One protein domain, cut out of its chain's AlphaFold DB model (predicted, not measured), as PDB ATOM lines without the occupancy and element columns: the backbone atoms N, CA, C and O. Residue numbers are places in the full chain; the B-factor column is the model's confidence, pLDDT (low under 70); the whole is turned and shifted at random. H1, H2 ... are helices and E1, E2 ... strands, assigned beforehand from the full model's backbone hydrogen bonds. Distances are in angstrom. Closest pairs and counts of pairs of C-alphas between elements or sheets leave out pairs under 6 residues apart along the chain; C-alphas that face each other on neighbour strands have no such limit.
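AT A GLANCE: This is residues 187 to 308 of the 310 residues of an uncharacterized protein of Bacillus altitudinis (UniProt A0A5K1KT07). A twisted sheet of five strands curls round one long helix, H2; a second long helix, H1, lies on the same face over E1 and E2, and the other face is bare of named helices. The 122 printed residues hold two named helices and five named strands in the order H1 E1 E2 H2 E3 E4 E5. The mixed sheet runs E1 E2 E3 E4 E5, and the class is mixed, helices and strands. The whole is compact, with a radius of gyration of the C-alphas of 14.2 A, yet elongated, spanning 44 by 25 by 23 A.

IN THESE COORDINATES: H1, residues 187 to 208, begins at C-alpha 187 (14.446, 12.795, 17.441) and is 32.0 A long. E1 is residues 212 to 221, 25.8 A, and E2 residues 231 to 239, 25.1 A. H2, residues 245 to 266, is 31.4 A long. E3 is residues 270 to 279, 26.0 A; E4, residues 283 to 296, 34.0 A, bends by 57 degrees at residue 286. E5, residues 299 to 307, 23.5 A, ends at C-alpha 307 (9.746, 46.036, 31.557).

HOW THE PARTS SIT: E2 and E3 are parallel, with N 235 and O 274 2.8 A apart; with H2 they form a strand-helix-strand unit, a helix between two parallel neighbour strands, its crossover right-handed. E1 and E2 are an antiparallel hairpin, with N 218 and O 234 at 2.8 A. E3 E4 E5 are a meander, each strand the antiparallel neighbour of the one before, with N 275 and O 291 at 2.8 A and N 292 and O 304 at 2.9 A. H1 is on the sheet at a height of 8.4 A, along the strands; its closest C-alphas to E1 are Lys 194 and Ile 219, 5.6 A. H2 comes closest to E5 at the C-alphas of Gly 264 and Tyr 299, 4.5 A. With residues 200 to 205 alone H1 touches H2, at a steep tilt of 47 degrees, opposite ways; their closest C-alphas, of Ile 204 and Leu 259, are 6.8 A apart. In H1 and H2 every O i to N i+4 pair is within hydrogen-bond range.

THE WHOLE: The C-alphas farthest apart, of Asp 187 and Ser 244, are 45.5 A apart. The printed part has no cut and no long link. Its mean pLDDT is 87.4, and residues 187 to 189 and 224 to 229 are under 70.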
ATOM      1  N   ASP A 187      14.408  11.514  18.157       58.84
ATOM      2  CA  ASP A 187      14.446  12.795  17.441       58.84
ATOM      3  C   ASP A 187      13.086  13.132  16.796       58.84
ATOM      4  O   ASP A 187      12.682  14.294  16.780       58.84
ATOM      5  N   GLU A 188      12.359  12.121  16.305       59.75
ATOM      6  CA  GLU A 188      11.003  12.254  15.753       59.75
ATOM      7  C   GLU A 188       9.976  12.579  16.852       59.75
ATOM      8  O   GLU A 188       9.232  13.544  16.719       59.75
ATOM      9  N   GLU A 189      10.021  11.869  17.985       67.12
ATOM     10  CA  GLU A 189       9.192  12.137  19.171       67.12
ATOM     11  C   GLU A 189       9.418  13.553  19.725       67.12
ATOM     12  O   GLU A 189       8.463  14.289  19.963       67.12
ATOM     13  N   LEU A 190      10.678  13.987  19.863       73.12
ATOM     14  CA  LEU A 190      10.995  15.338  20.331       73.12
ATOM     15  C   LEU A 190      10.501  16.418  19.359       73.12
ATOM     16  O   LEU A 190      10.074  17.487  19.795       73.12
ATOM     17  N   SER A 191      10.563  16.164  18.050       71.00
ATOM     18  CA  SER A 191      10.023  17.087  17.049       71.00
ATOM     19  C   SER A 191       8.505  17.216  17.166       71.00
ATOM     20  O   SER A 191       7.995  18.329  17.062       71.00
ATOM     21  N   THR A 192       7.796  16.110  17.405       70.31
ATOM     22  CA  THR A 192       6.342  16.111  17.616       70.31
ATOM     23  C   THR A 192       5.961  16.903  18.862       70.31
ATOM     24  O   THR A 192       5.154  17.822  18.759       70.31
ATOM     25  N   LEU A 193       6.618  16.646  20.001       79.94
ATOM     26  CA  LEU A 193       6.359  17.371  21.253       79.94
ATOM     27  C   LEU A 193       6.573  18.884  21.103       79.94
ATOM     28  O   LEU A 193       5.811  19.683  21.640       79.94
ATOM     29  N   LYS A 194       7.599  19.299  20.344       82.25
ATOM     30  CA  LYS A 194       7.839  20.719  20.049       82.25
ATOM     31  C   LYS A 194       6.690  21.350  19.272       82.25
ATOM     32  O   LYS A 194       6.280  22.454  19.607       82.25
ATOM     33  N   SER A 195       6.181  20.664  18.251       72.81
ATOM     34  CA  SER A 195       5.070  21.166  17.439       72.81
ATOM     35  C   SER A 195       3.744  21.199  18.204       72.81
ATOM     36  O   SER A 195       2.978  22.139  18.022       72.81
ATOM     37  N   GLU A 196       3.485  20.221  19.077       76.00
ATOM     38  CA  GLU A 196       2.317  20.217  19.972       76.00
ATOM     39  C   GLU A 196       2.365  21.398  20.950       76.00
ATOM     40  O   GLU A 196       1.417  22.176  21.033       76.00
ATOM     41  N   ALA A 197       3.509  21.594  21.614       82.06
ATOM     42  CA  ALA A 197       3.741  22.718  22.516       82.06
ATOM     43  C   ALA A 197       3.586  24.082  21.820       82.06
ATOM     44  O   ALA A 197       2.973  24.994  22.373       82.06
ATOM     45  N   GLU A 198       4.123  24.230  20.604       84.00
ATOM     46  CA  GLU A 198       3.959  25.445  19.798       84.00
ATOM     47  C   GLU A 198       2.481  25.708  19.488       84.00
ATOM     48  O   GLU A 198       1.992  26.812  19.722       84.00
ATOM     49  N   TYR A 199       1.753  24.683  19.035       75.75
ATOM     50  CA  TYR A 199       0.341  24.788  18.668       75.75
ATOM     51  C   TYR A 199      -0.568  25.145  19.849       75.75
ATOM     52  O   TYR A 199      -1.477  25.964  19.711       75.75
ATOM     53  N   GLU A 200      -0.340  24.556  21.019       81.19
ATOM     54  CA  GLU A 200      -1.136  24.865  22.207       81.19
ATOM     55  C   GLU A 200      -0.943  26.315  22.661       81.19
ATOM     56  O   GLU A 200      -1.922  26.997  22.975       81.19
ATOM     57  N   ILE A 201       0.297  26.818  22.624       89.19
ATOM     58  CA  ILE A 201       0.586  28.231  22.896       89.19
ATOM     59  C   ILE A 201      -0.122  29.124  21.871       89.19
ATOM     60  O   ILE A 201      -0.755  30.104  22.269       89.19
ATOM     61  N   GLU A 202      -0.054  28.788  20.576       86.31
ATOM     62  CA  GLU A 202      -0.768  29.525  19.527       86.31
ATOM     63  C   GLU A 202      -2.277  29.577  19.798       86.31
ATOM     64  O   GLU A 202      -2.852  30.665  19.821       86.31
ATOM     65  N   SER A 203      -2.911  28.430  20.072       80.06
ATOM     66  CA  SER A 203      -4.355  28.340  20.326       80.06
ATOM     67  C   SER A 203      -4.765  29.160  21.545       80.06
ATOM     68  O   SER A 203      -5.731  29.916  21.481       80.06
ATOM     69  N   ILE A 204      -4.016  29.074  22.653       87.81
ATOM     70  CA  ILE A 204      -4.320  29.861  23.853       87.81
ATOM     71  C   ILE A 204      -4.290  31.356  23.526       87.81
ATOM     72  O   ILE A 204      -5.204  32.078  23.933       87.81
ATOM     73  N   VAL A 205      -3.275  31.816  22.790       88.50
ATOM     74  CA  VAL A 205      -3.141  33.231  22.432       88.50
ATOM     75  C   VAL A 205      -4.260  33.675  21.491       88.50
ATOM     76  O   VAL A 205      -4.935  34.663  21.783       88.50
ATOM     77  N   GLU A 206      -4.501  32.945  20.402       86.25
ATOM     78  CA  GLU A 206      -5.505  33.311  19.394       86.25
ATOM     79  C   GLU A 206      -6.941  33.263  19.943       86.25
ATOM     80  O   GLU A 206      -7.741  34.163  19.668       86.25
ATOM     81  N   ASP A 207      -7.268  32.262  20.767       81.19
ATOM     82  CA  ASP A 207      -8.625  32.076  21.291       81.19
ATOM     83  C   ASP A 207      -8.962  33.061  22.423       81.19
ATOM     84  O   ASP A 207     -10.127  33.446  22.594       81.19
ATOM     85  N   ASN A 208      -7.964  33.486  23.212       86.44
ATOM     86  CA  ASN A 208      -8.201  34.249  24.441       86.44
ATOM     87  C   ASN A 208      -7.744  35.713  24.369       86.44
ATOM     88  O   ASN A 208      -8.338  36.564  25.040       86.44
ATOM     89  N   TYR A 209      -6.727  36.051  23.571       90.88
ATOM     90  CA  TYR A 209      -6.071  37.365  23.616       90.88
ATOM     91  C   TYR A 209      -6.369  38.186  22.362       90.88
ATOM     92  O   TYR A 209      -5.494  38.488  21.562       90.88
ATOM     93  N   LYS A 210      -7.616  38.650  22.222       85.38
ATOM     94  CA  LYS A 210      -8.091  39.423  21.047       85.38
ATOM     95  C   LYS A 210      -7.305  40.705  20.724       85.38
ATOM     96  O   LYS A 210      -7.496  41.280  19.657       85.38
ATOM     97  N   ALA A 211      -6.511  41.199  21.670       87.94
ATOM     98  CA  ALA A 211      -5.691  42.400  21.534       87.94
ATOM     99  C   ALA A 211      -4.198  42.091  21.325       87.94
ATOM    100  O   ALA A 211      -3.392  43.022  21.292       87.94
ATOM    101  N   ALA A 212      -3.839  40.808  21.233       91.00
ATOM    102  CA  ALA A 212      -2.483  40.348  21.019       91.00
ATOM    103  C   ALA A 212      -2.345  39.675  19.650       91.00
ATOM    104  O   ALA A 212      -3.265  39.011  19.175       91.00
ATOM    105  N   SER A 213      -1.174  39.818  19.041       90.00
ATOM    106  CA  SER A 213      -0.768  39.069  17.855       90.00
ATOM    107  C   SER A 213       0.525  38.306  18.127       90.00
ATOM    108  O   SER A 213       1.362  38.728  18.928       90.00
ATOM    109  N   ILE A 214       0.670  37.146  17.489       90.81
ATOM    110  CA  ILE A 214       1.864  36.307  17.609       90.81
ATOM    111  C   ILE A 214       2.880  36.777  16.573       90.81
ATOM    112  O   ILE A 214       2.615  36.726  15.373       90.81
ATOM    113  N   GLU A 215       4.058  37.205  17.026       91.31
ATOM    114  CA  GLU A 215       5.180  37.472  16.124       91.31
ATOM    115  C   GLU A 215       5.951  36.188  15.825       91.31
ATOM    116  O   GLU A 215       6.338  35.928  14.683       91.31
ATOM    117  N   LYS A 216       6.218  35.402  16.873       94.25
ATOM    118  CA  LYS A 216       7.040  34.197  16.792       94.25
ATOM    119  C   LYS A 216       6.854  33.331  18.027       94.25
ATOM    120  O   LYS A 216       6.758  33.850  19.136       94.25
ATOM    121  N   ILE A 217       6.919  32.019  17.854       90.00
ATOM    122  CA  ILE A 217       7.105  31.071  18.950       90.00
ATOM    123  C   ILE A 217       8.330  30.219  18.617       90.00
ATOM    124  O   ILE A 217       8.545  29.838  17.469       90.00
ATOM    125  N   GLU A 218       9.182  29.974  19.606       91.88
ATOM    126  CA  GLU A 218      10.301  29.046  19.487       91.88
ATOM    127  C   GLU A 218      10.234  28.021  20.609       91.88
ATOM    128  O   GLU A 218      10.268  28.383  21.786       91.88
ATOM    129  N   ILE A 219      10.197  26.739  20.242       91.06
ATOM    130  CA  ILE A 219      10.241  25.647  21.209       91.06
ATOM    131  C   ILE A 219      11.604  24.960  21.155       91.06
ATOM    132  O   ILE A 219      11.987  24.283  20.193       91.06
ATOM    133  N   ASN A 220      12.347  25.133  22.239       87.75
ATOM    134  CA  ASN A 220      13.685  24.601  22.416       87.75
ATOM    135  C   ASN A 220      13.673  23.432  23.392       87.75
ATOM    136  O   ASN A 220      12.776  23.301  24.217       87.75
ATOM    137  N   GLN A 221      14.668  22.555  23.278       85.12
ATOM    138  CA  GLN A 221      14.828  21.490  24.257       85.12
ATOM    139  C   GLN A 221      15.511  22.057  25.504       85.12
ATOM    140  O   GLN A 221      16.562  22.691  25.397       85.12
ATOM    141  N   ASP A 222      14.943  21.779  26.667       80.56
ATOM    142  CA  ASP A 222      15.598  21.952  27.949       80.56
ATOM    143  C   ASP A 222      16.693  20.886  28.096       80.56
ATOM    144  O   ASP A 222      16.424  19.687  28.192       80.56
ATOM    145  N   MET A 223      17.951  21.321  28.058       70.62
ATOM    146  CA  MET A 223      19.109  20.436  28.222       70.62
ATOM    147  C   MET A 223      19.465  20.196  29.697       70.62
ATOM    148  O   MET A 223      20.453  19.514  29.971       70.62
ATOM    149  N   SER A 224      18.713  20.773  30.642       62.25
ATOM    150  CA  SER A 224      19.089  20.808  32.057       62.25
ATOM    151  C   SER A 224      18.589  19.630  32.908       62.25
ATOM    152  O   SER A 224      19.008  19.538  34.062       62.25
ATOM    153  N   THR A 225      17.761  18.700  32.394       54.62
ATOM    154  CA  THR A 225      17.170  17.637  33.239       54.62
ATOM    155  C   THR A 225      16.994  16.252  32.586       54.62
ATOM    156  O   THR A 225      16.791  16.115  31.381       54.62
ATOM    157  N   ASP A 226      17.019  15.214  33.437       53.28
ATOM    158  CA  ASP A 226      16.662  13.809  33.153       53.28
ATOM    159  C   ASP A 226      15.137  13.537  33.285       53.28
ATOM    160  O   ASP A 226      14.723  12.395  33.486       53.28
ATOM    161  N   GLN A 227      14.286  14.571  33.225       53.62
ATOM    162  CA  GLN A 227      12.829  14.452  33.409       53.62
ATOM    163  C   GLN A 227      12.051  14.471  32.086       53.62
ATOM    164  O   GLN A 227      12.588  14.836  31.043       53.62
ATOM    165  N   ASP A 228      10.777  14.069  32.129       53.47
ATOM    166  CA  ASP A 228       9.874  14.004  30.970       53.47
ATOM    167  C   ASP A 228       9.537  15.395  30.382       53.47
ATOM    168  O   ASP A 228       9.234  15.507  29.193       53.47
ATOM    169  N   ASN A 229       9.707  16.466  31.169       59.72
ATOM    170  CA  ASN A 229       9.385  17.850  30.804       59.72
ATOM    171  C   ASN A 229      10.605  18.526  30.159       59.72
ATOM    172  O   ASN A 229      11.446  19.116  30.837       59.72
ATOM    173  N   LYS A 230      10.740  18.387  28.839       71.00
ATOM    174  CA  LYS A 230      11.985  18.689  28.111       71.00
ATOM    175  C   LYS A 230      11.929  19.954  27.268       71.00
ATOM    176  O   LYS A 230      12.802  20.107  26.417       71.00
ATOM    177  N   LEU A 231      10.930  20.823  27.418       88.56
ATOM    178  CA  LEU A 231      10.749  21.958  26.506       88.56
ATOM    179  C   LEU A 231      10.837  23.323  27.201       88.56
ATOM    180  O   LEU A 231      10.337  23.519  28.305       88.56
ATOM    181  N   ILE A 232      11.455  24.274  26.503       91.38
ATOM    182  CA  ILE A 232      11.500  25.701  26.831       91.38
ATOM    183  C   ILE A 232      10.781  26.440  25.707       91.38
ATOM    184  O   ILE A 232      11.171  26.316  24.544       91.38
ATOM    185  N   ALA A 233       9.765  27.225  26.052       95.00
ATOM    186  CA  ALA A 233       9.023  28.046  25.107       95.00
ATOM    187  C   ALA A 233       9.476  29.511  25.172       95.00
ATOM    188  O   ALA A 233       9.461  30.130  26.237       95.00
ATOM    189  N   LEU A 234       9.844  30.082  24.026       97.50
ATOM    190  CA  LEU A 234      10.066  31.518  23.857       97.50
ATOM    191  C   LEU A 234       8.936  32.071  22.989       97.50
ATOM    192  O   LEU A 234       8.832  31.730  21.812       97.50
ATOM    193  N   VAL A 235       8.081  32.900  23.576       97.69
ATOM    194  CA  VAL A 235       6.840  33.381  22.960       97.69
ATOM    195  C   VAL A 235       6.957  34.883  22.743       97.69
ATOM    196  O   VAL A 235       7.050  35.640  23.704       97.69
ATOM    197  N   TYR A 236       6.962  35.323  21.491       96.94
ATOM    198  CA  TYR A 236       7.071  36.727  21.105       96.94
ATOM    199  C   TYR A 236       5.713  37.219  20.619       96.94
ATOM    200  O   TYR A 236       5.199  36.744  19.604       96.94
ATOM    201  N   LEU A 237       5.138  38.168  21.353       96.56
ATOM    202  CA  LEU A 237       3.803  38.709  21.137       96.56
ATOM    203  C   LEU A 237       3.858  40.228  20.940       96.56
ATOM    204  O   LEU A 237       4.753  40.913  21.440       96.56
ATOM    205  N   SER A 238       2.859  40.767  20.251       95.00
ATOM    206  CA  SER A 238       2.611  42.204  20.145       95.00
ATOM    207  C   SER A 238       1.256  42.545  20.753       95.00
ATOM    208  O   SER A 238       0.285  41.825  20.539       95.00
ATOM    209  N   PHE A 239       1.181  43.633  21.521       95.12
ATOM    210  CA  PHE A 239      -0.077  44.199  22.005       95.12
ATOM    211  C   PHE A 239      -0.489  45.384  21.128       95.12
ATOM    212  O   PHE A 239       0.073  46.480  21.215       95.12
ATOM    213  N   ASP A 240      -1.512  45.166  20.305       87.94
ATOM    214  CA  ASP A 240      -1.861  46.056  19.189       87.94
ATOM    215  C   ASP A 240      -2.968  47.063  19.541       87.94
ATOM    216  O   ASP A 240      -3.502  47.765  18.682       87.94
ATOM    217  N   PHE A 241      -3.339  47.158  20.817       88.75
ATOM    218  CA  PHE A 241      -4.316  48.135  21.283       88.75
ATOM    219  C   PHE A 241      -3.636  49.400  21.803       88.75
ATOM    220  O   PHE A 241      -2.833  49.372  22.737       88.75
ATOM    221  N   LYS A 242      -4.036  50.549  21.255       91.12
ATOM    222  CA  LYS A 242      -3.547  51.857  21.693       91.12
ATOM    223  C   LYS A 242      -3.987  52.161  23.129       91.12
ATOM    224  O   LYS A 242      -5.155  52.457  23.369       91.12
ATOM    225  N   ASN A 243      -3.036  52.160  24.058       88.31
ATOM    226  CA  ASN A 243      -3.250  52.435  25.479       88.31
ATOM    227  C   ASN A 243      -2.061  53.185  26.099       88.31
ATOM    228  O   ASN A 243      -1.022  53.362  25.465       88.31
ATOM    229  N   SER A 244      -2.226  53.642  27.346       92.69
ATOM    230  CA  SER A 244      -1.110  54.177  28.137       92.69
ATOM    231  C   SER A 244      -0.085  53.082  28.451       92.69
ATOM    232  O   SER A 244      -0.454  51.913  28.528       92.69
ATOM    233  N   ALA A 245       1.176  53.451  28.689       93.38
ATOM    234  CA  ALA A 245       2.235  52.496  29.020       93.38
ATOM    235  C   ALA A 245       1.896  51.629  30.244       93.38
ATOM    236  O   ALA A 245       1.966  50.406  30.150       93.38
ATOM    237  N   GLN A 246       1.403  52.230  31.330       93.94
ATOM    238  CA  GLN A 246       0.949  51.485  32.508       93.94
ATOM    239  C   GLN A 246      -0.225  50.536  32.210       93.94
ATOM    240  O   GLN A 246      -0.261  49.414  32.708       93.94
ATOM    241  N   THR A 247      -1.202  50.962  31.403       93.44
ATOM    242  CA  THR A 247      -2.325  50.090  31.017       93.44
ATOM    243  C   THR A 247      -1.840  48.924  30.159       93.44
ATOM    244  O   THR A 247      -2.242  47.791  30.407       93.44
ATOM    245  N   SER A 248      -0.964  49.187  29.188       95.00
ATOM    246  CA  SER A 248      -0.355  48.147  28.359       95.00
ATOM    247  C   SER A 248       0.431  47.157  29.215       95.00
ATOM    248  O   SER A 248       0.236  45.962  29.034       95.00
ATOM    249  N   TYR A 249       1.219  47.626  30.193       96.25
ATOM    250  CA  TYR A 249       1.945  46.769  31.140       96.25
ATOM    251  C   TYR A 249       1.010  45.797  31.869       96.25
ATOM    252  O   TYR A 249       1.221  44.588  31.819       96.25
ATOM    253  N   ASN A 250      -0.062  46.314  32.476       95.50
ATOM    254  CA  ASN A 250      -1.014  45.487  33.219       95.50
ATOM    255  C   ASN A 250      -1.673  44.425  32.319       95.50
ATOM    256  O   ASN A 250      -1.909  43.300  32.753       95.50
ATOM    257  N   MET A 251      -1.980  44.778  31.065       96.00
ATOM    258  CA  MET A 251      -2.594  43.851  30.111       96.00
ATOM    259  C   MET A 251      -1.629  42.741  29.692       96.00
ATOM    260  O   MET A 251      -2.010  41.573  29.703       96.00
ATOM    261  N   VAL A 252      -0.386  43.087  29.343       97.00
ATOM    262  CA  VAL A 252       0.601  42.089  28.905       97.00
ATOM    263  C   VAL A 252       1.059  41.189  30.051       97.00
ATOM    264  O   VAL A 252       1.299  40.003  29.829       97.00
ATOM    265  N   GLU A 253       1.120  41.709  31.279       97.50
ATOM    266  CA  GLU A 253       1.357  40.909  32.484       97.50
ATOM    267  C   GLU A 253       0.225  39.896  32.689       97.50
ATOM    268  O   GLU A 253       0.484  38.699  32.783       97.50
ATOM    269  N   MET A 254      -1.033  40.351  32.650       96.56
ATOM    270  CA  MET A 254      -2.202  39.482  32.800       96.56
ATOM    271  C   MET A 254      -2.261  38.386  31.727       96.56
ATOM    272  O   MET A 254      -2.534  37.233  32.051       96.56
ATOM    273  N   PHE A 255      -1.990  38.717  30.460       97.50
ATOM    274  CA  PHE A 255      -1.944  37.721  29.381       97.50
ATOM    275  C   PHE A 255      -0.791  36.727  29.546       97.50
ATOM    276  O   PHE A 255      -0.953  35.549  29.232       97.50
ATOM    277  N   SER A 256       0.358  37.177  30.054       98.00
ATOM    278  CA  SER A 256       1.498  36.292  30.321       98.00
ATOM    279  C   SER A 256       1.196  35.322  31.462       98.00
ATOM    280  O   SER A 256       1.460  34.129  31.329       98.00
ATOM    281  N   ASP A 257       0.585  35.816  32.544       96.81
ATOM    282  CA  ASP A 257       0.191  35.002  33.696       96.81
ATOM    283  C   ASP A 257      -0.877  33.964  33.307       96.81
ATOM    284  O   ASP A 257      -0.761  32.790  33.662       96.81
ATOM    285  N   ASP A 258      -1.885  34.365  32.526       96.62
ATOM    286  CA  ASP A 258      -2.929  33.460  32.029       96.62
ATOM    287  C   ASP A 258      -2.359  32.398  31.072       96.62
ATOM    288  O   ASP A 258      -2.690  31.214  31.190       96.62
ATOM    289  N   LEU A 259      -1.431  32.782  30.182       96.38
ATOM    290  CA  LEU A 259      -0.756  31.846  29.277       96.38
ATOM    291  C   LEU A 259       0.050  30.811  30.065       96.38
ATOM    292  O   LEU A 259      -0.098  29.611  29.837       96.38
ATOM    293  N   ALA A 260       0.868  31.263  31.017       95.88
ATOM    294  CA  ALA A 260       1.667  30.380  31.856       95.88
ATOM    295  C   ALA A 260       0.786  29.444  32.702       95.88
ATOM    296  O   ALA A 260       1.103  28.262  32.836       95.88
ATOM    297  N   SER A 261      -0.343  29.933  33.227       92.88
ATOM    298  CA  SER A 261      -1.285  29.119  34.005       92.88
ATOM    299  C   SER A 261      -1.934  28.010  33.171       92.88
ATOM    300  O   SER A 261      -2.003  26.862  33.624       92.88
ATOM    301  N   LYS A 262      -2.403  28.333  31.958       92.12
ATOM    302  CA  LYS A 262      -3.024  27.360  31.044       92.12
ATOM    303  C   LYS A 262      -2.019  26.310  30.591       92.12
ATOM    304  O   LYS A 262      -2.279  25.124  30.740       92.12
ATOM    305  N   ILE A 263      -0.823  26.731  30.180       90.75
ATOM    306  CA  ILE A 263       0.266  25.809  29.830       90.75
ATOM    307  C   ILE A 263       0.676  24.934  31.021       90.75
ATOM    308  O   ILE A 263       0.909  23.740  30.856       90.75
ATOM    309  N   GLY A 264       0.731  25.494  32.233       85.38
ATOM    310  CA  GLY A 264       1.002  24.731  33.453       85.38
ATOM    311  C   GLY A 264       0.048  23.546  33.634       85.38
ATOM    312  O   GLY A 264       0.508  22.434  33.902       85.38
ATOM    313  N   THR A 265      -1.245  23.800  33.411       81.62
ATOM    314  CA  THR A 265      -2.351  22.857  33.643       81.62
ATOM    315  C   THR A 265      -2.536  21.862  32.494       81.62
ATOM    316  O   THR A 265      -2.745  20.676  32.741       81.62
ATOM    317  N   ASP A 266      -2.447  22.334  31.250       77.31
ATOM    318  CA  ASP A 266      -2.887  21.579  30.073       77.31
ATOM    319  C   ASP A 266      -1.723  20.892  29.333       77.31
ATOM    320  O   ASP A 266      -1.941  19.887  28.658       77.31
ATOM    321  N   ASN A 267      -0.481  21.369  29.510       78.44
ATOM    322  CA  ASN A 267       0.709  20.850  28.829       78.44
ATOM    323  C   ASN A 267       1.817  20.491  29.818       78.44
ATOM    324  O   ASN A 267       2.565  21.364  30.246       78.44
ATOM    325  N   ASN A 268       2.022  19.218  30.147       82.25
ATOM    326  CA  ASN A 268       3.084  18.843  31.088       82.25
ATOM    327  C   ASN A 268       4.510  18.883  30.499       82.25
ATOM    328  O   ASN A 268       5.472  18.852  31.254       82.25
ATOM    329  N   THR A 269       4.676  19.016  29.183       84.81
ATOM    330  CA  THR A 269       5.974  18.870  28.499       84.81
ATOM    331  C   THR A 269       6.854  20.124  28.570       84.81
ATOM    332  O   THR A 269       8.085  20.031  28.476       84.81
ATOM    333  N   ILE A 270       6.241  21.299  28.765       89.38
ATOM    334  CA  ILE A 270       6.933  22.586  28.893       89.38
ATOM    335  C   ILE A 270       7.387  22.784  30.340       89.38
ATOM    336  O   ILE A 270       6.572  22.825  31.267       89.38
ATOM    337  N   ASN A 271       8.695  22.953  30.522       90.19
ATOM    338  CA  ASN A 271       9.324  23.224  31.810       90.19
ATOM    339  C   ASN A 271       9.492  24.726  32.076       90.19
ATOM    340  O   ASN A 271       9.404  25.164  33.220       90.19
ATOM    341  N   GLN A 272       9.723  25.520  31.027       93.12
ATOM    342  CA  GLN A 272       9.928  26.964  31.143       93.12
ATOM    343  C   GLN A 272       9.230  27.711  30.013       93.12
ATOM    344  O   GLN A 272       9.206  27.244  28.872       93.12
ATOM    345  N   ILE A 273       8.720  28.899  30.318       95.88
ATOM    346  CA  ILE A 273       8.146  29.809  29.327       95.88
ATOM    347  C   ILE A 273       8.657  31.230  29.563       95.88
ATOM    348  O   ILE A 273       8.629  31.737  30.683       95.88
ATOM    349  N   ALA A 274       9.122  31.875  28.496       97.81
ATOM    350  CA  ALA A 274       9.456  33.291  28.479       97.81
ATOM    351  C   ALA A 274       8.586  34.005  27.442       97.81
ATOM    352  O   ALA A 274       8.618  33.659  26.260       97.81
ATOM    353  N   VAL A 275       7.822  35.000  27.888       98.38
ATOM    354  CA  VAL A 275       6.906  35.780  27.051       98.38
ATOM    355  C   VAL A 275       7.475  37.180  26.856       98.38
ATOM    356  O   VAL A 275       7.700  37.901  27.827       98.38
ATOM    357  N   PHE A 276       7.708  37.556  25.604       98.31
ATOM    358  CA  PHE A 276       8.272  38.829  25.170       98.31
ATOM    359  C   PHE A 276       7.182  39.658  24.498       98.31
ATOM    360  O   PHE A 276       6.483  39.155  23.623       98.31
ATOM    361  N   TRP A 277       7.062  40.926  24.876       97.94
ATOM    362  CA  TRP A 277       6.009  41.809  24.384       97.94
ATOM    363  C   TRP A 277       6.559  43.037  23.679       97.94
ATOM    364  O   TRP A 277       7.317  43.812  24.272       97.94
ATOM    365  N   LYS A 278       6.085  43.267  22.454       96.50
ATOM    366  CA  LYS A 278       6.091  44.587  21.818       96.50
ATOM    367  C   LYS A 278       4.791  45.330  22.098       96.50
ATOM    368  O   LYS A 278       3.736  44.723  22.279       96.50
ATOM    369  N   VAL A 279       4.866  46.660  22.109       95.31
ATOM    370  CA  VAL A 279       3.682  47.530  22.138       95.31
ATOM    371  C   VAL A 279       3.874  48.614  21.077       95.31
ATOM    372  O   VAL A 279       4.348  49.704  21.410       95.31
ATOM    373  N   PRO A 280       3.508  48.346  19.806       91.62
ATOM    374  CA  PRO A 280       3.902  49.185  18.671       91.62
ATOM    375  C   PRO A 280       3.481  50.657  18.761       91.62
ATOM    376  O   PRO A 280       4.095  51.531  18.159       91.62
ATOM    377  N   TYR A 281       2.439  50.960  19.540       88.31
ATOM    378  CA  TYR A 281       1.973  52.332  19.778       88.31
ATOM    379  C   TYR A 281       2.861  53.153  20.721       88.31
ATOM    380  O   TYR A 281       2.683  54.369  20.805       88.31
ATOM    381  N   ILE A 282       3.749  52.497  21.465       89.19
ATOM    382  CA  ILE A 282       4.707  53.122  22.381       89.19
ATOM    383  C   ILE A 282       6.091  53.090  21.738       89.19
ATOM    384  O   ILE A 282       6.720  54.139  21.615       89.19
ATOM    385  N   ASP A 283       6.518  51.908  21.294       89.38
ATOM    386  CA  ASP A 283       7.721  51.699  20.490       89.38
ATOM    387  C   ASP A 283       7.459  50.574  19.482       89.38
ATOM    388  O   ASP A 283       7.044  49.476  19.855       89.38
ATOM    389  N   GLU A 284       7.662  50.868  18.199       84.44
ATOM    390  CA  GLU A 284       7.366  49.964  17.083       84.44
ATOM    391  C   GLU A 284       8.351  48.789  16.985       84.44
ATOM    392  O   GLU A 284       7.999  47.722  16.480       84.44
ATOM    393  N   TYR A 285       9.584  48.961  17.466       83.31
ATOM    394  CA  TYR A 285      10.676  48.030  17.178       83.31
ATOM    395  C   TYR A 285      11.153  47.272  18.413       83.31
ATOM    396  O   TYR A 285      11.615  46.133  18.289       83.31
ATOM    397  N   GLU A 286      11.049  47.874  19.597       90.19
ATOM    398  CA  GLU A 286      11.598  47.292  20.816       90.19
ATOM    399  C   GLU A 286      10.637  46.331  21.530       90.19
ATOM    400  O   GLU A 286       9.417  46.496  21.563       90.19
ATOM    401  N   THR A 287      11.219  45.307  22.159       93.19
ATOM    402  CA  THR A 287      10.528  44.522  23.188       93.19
ATOM    403  C   THR A 287      10.501  45.333  24.478       93.19
ATOM    404  O   THR A 287      11.551  45.663  25.027       93.19
ATOM    405  N   LEU A 288       9.305  45.632  24.976       95.44
ATOM    406  CA  LEU A 288       9.089  46.526  26.114       95.44
ATOM    407  C   LEU A 288       8.746  45.787  27.413       95.44
ATOM    408  O   LEU A 288       8.805  46.381  28.492       95.44
ATOM    409  N   ALA A 289       8.393  44.503  27.344       97.06
ATOM    410  CA  ALA A 289       8.230  43.666  28.529       97.06
ATOM    411  C   ALA A 289       8.652  42.214  28.276       97.06
ATOM    412  O   ALA A 289       8.545  41.705  27.161       97.06
ATOM    413  N   LYS A 290       9.121  41.555  29.335       97.94
ATOM    414  CA  LYS A 290       9.474  40.139  29.386       97.94
ATOM    415  C   LYS A 290       9.004  39.549  30.715       97.94
ATOM    416  O   LYS A 290       9.317  40.097  31.775       97.94
ATOM    417  N   PHE A 291       8.343  38.401  30.645       98.19
ATOM    418  CA  PHE A 291       7.904  37.618  31.800       98.19
ATOM    419  C   PHE A 291       8.439  36.192  31.667       98.19
ATOM    420  O   PHE A 291       8.242  35.570  30.624       98.19
ATOM    421  N   SER A 292       9.132  35.687  32.690       97.69
ATOM    422  CA  SER A 292       9.657  34.315  32.707       97.69
ATOM    423  C   SER A 292       8.967  33.490  33.785       97.69
ATOM    424  O   SER A 292       8.749  33.983  34.896       97.69
ATOM    425  N   TYR A 293       8.684  32.232  33.465       96.31
ATOM    426  CA  TYR A 293       8.049  31.278  34.360       96.31
ATOM    427  C   TYR A 293       8.738  29.917  34.279       96.31
ATOM    428  O   TYR A 293       9.211  29.509  33.215       96.31
ATOM    429  N   GLU A 294       8.741  29.204  35.400       93.25
ATOM    430  CA  GLU A 294       9.263  27.841  35.520       93.25
ATOM    431  C   GLU A 294       8.218  26.925  36.158       93.25
ATOM    432  O   GLU A 294       7.402  27.358  36.980       93.25
ATOM    433  N   ARG A 295       8.239  25.645  35.786       89.75
ATOM    434  CA  ARG A 295       7.299  24.659  36.315       89.75
ATOM    435  C   ARG A 295       7.605  24.340  37.778       89.75
ATOM    436  O   ARG A 295       8.737  24.052  38.162       89.75
ATOM    437  N   SER A 296       6.557  24.328  38.594       87.44
ATOM    438  CA  SER A 296       6.573  23.892  39.987       87.44
ATOM    439  C   SER A 296       5.354  23.007  40.253       87.44
ATOM    440  O   SER A 296       4.249  23.484  40.515       87.44
ATOM    441  N   GLY A 297       5.544  21.688  40.143       83.56
ATOM    442  CA  GLY A 297       4.445  20.718  40.190       83.56
ATOM    443  C   GLY A 297       3.506  20.857  38.987       83.56
ATOM    444  O   GLY A 297       3.964  20.895  37.846       83.56
ATOM    445  N   GLU A 298       2.202  20.956  39.255       81.75
ATOM    446  CA  GLU A 298       1.137  21.097  38.244       81.75
ATOM    447  C   GLU A 298       0.958  22.543  37.736       81.75
ATOM    448  O   GLU A 298       0.063  22.819  36.944       81.75
ATOM    449  N   TYR A 299       1.773  23.490  38.211       86.31
ATOM    450  CA  TYR A 299       1.616  24.915  37.914       86.31
ATOM    451  C   TYR A 299       2.918  25.539  37.413       86.31
ATOM    452  O   TYR A 299       4.010  25.014  37.632       86.31
ATOM    453  N   MET A 300       2.798  26.703  36.777       91.94
ATOM    454  CA  MET A 300       3.925  27.578  36.458       91.94
ATOM    455  C   MET A 300       4.048  28.675  37.517       91.94
ATOM    456  O   MET A 300       3.047  29.268  37.921       91.94
ATOM    457  N   ILE A 301       5.273  28.966  37.952       93.31
ATOM    458  CA  ILE A 301       5.580  30.068  38.869       93.31
ATOM    459  C   ILE A 301       6.424  31.121  38.162       93.31
ATOM    460  O   ILE A 301       7.325  30.793  37.394       93.31
ATOM    461  N   ILE A 302       6.143  32.397  38.427       96.12
ATOM    462  CA  ILE A 302       6.938  33.512  37.906       96.12
ATOM    463  C   ILE A 302       8.352  33.487  38.504       96.12
ATOM    464  O   ILE A 302       8.515  33.377  39.721       96.12
ATOM    465  N   THR A 303       9.370  33.635  37.659       94.88
ATOM    466  CA  THR A 303      10.780  33.709  38.076       94.88
ATOM    467  C   THR A 303      11.434  35.050  37.765       94.88
ATOM    468  O   THR A 303      12.335  35.466  38.493       94.88
ATOM    469  N   ASP A 304      10.974  35.762  36.734       95.50
ATOM    470  CA  ASP A 304      11.548  37.047  36.321       95.50
ATOM    471  C   ASP A 304      10.497  37.955  35.658       95.50
ATOM    472  O   ASP A 304       9.618  37.478  34.933       95.50
ATOM    473  N   LYS A 305      10.609  39.268  35.892       95.31
ATOM    474  CA  LYS A 305       9.778  40.325  35.289       95.31
ATOM    475  C   LYS A 305      10.665  41.510  34.917       95.31
ATOM    476  O   LYS A 305      11.244  42.154  35.791       95.31
ATOM    477  N   VAL A 306      10.718  41.847  33.632       94.75
ATOM    478  CA  VAL A 306      11.482  42.994  33.118       94.75
ATOM    479  C   VAL A 306      10.575  43.833  32.229       94.75
ATOM    480  O   VAL A 306       9.952  43.297  31.321       94.75
ATOM    481  N   SER A 307      10.495  45.147  32.452       93.00
ATOM    482  CA  SER A 307       9.746  46.036  31.557       93.00
ATOM    483  C   SER A 307      10.269  47.471  31.544       93.00
ATOM    484  O   SER A 307      10.742  47.989  32.556       93.00
ATOM    485  N   SER A 308      10.168  48.109  30.377       91.81
ATOM    486  CA  SER A 308      10.373  49.545  30.161       91.81
ATOM    487  C   SER A 308       9.057  50.332  30.064       91.81
ATOM    488  O   SER A 308       9.096  51.561  30.005       91.81
TER     489      SER A 308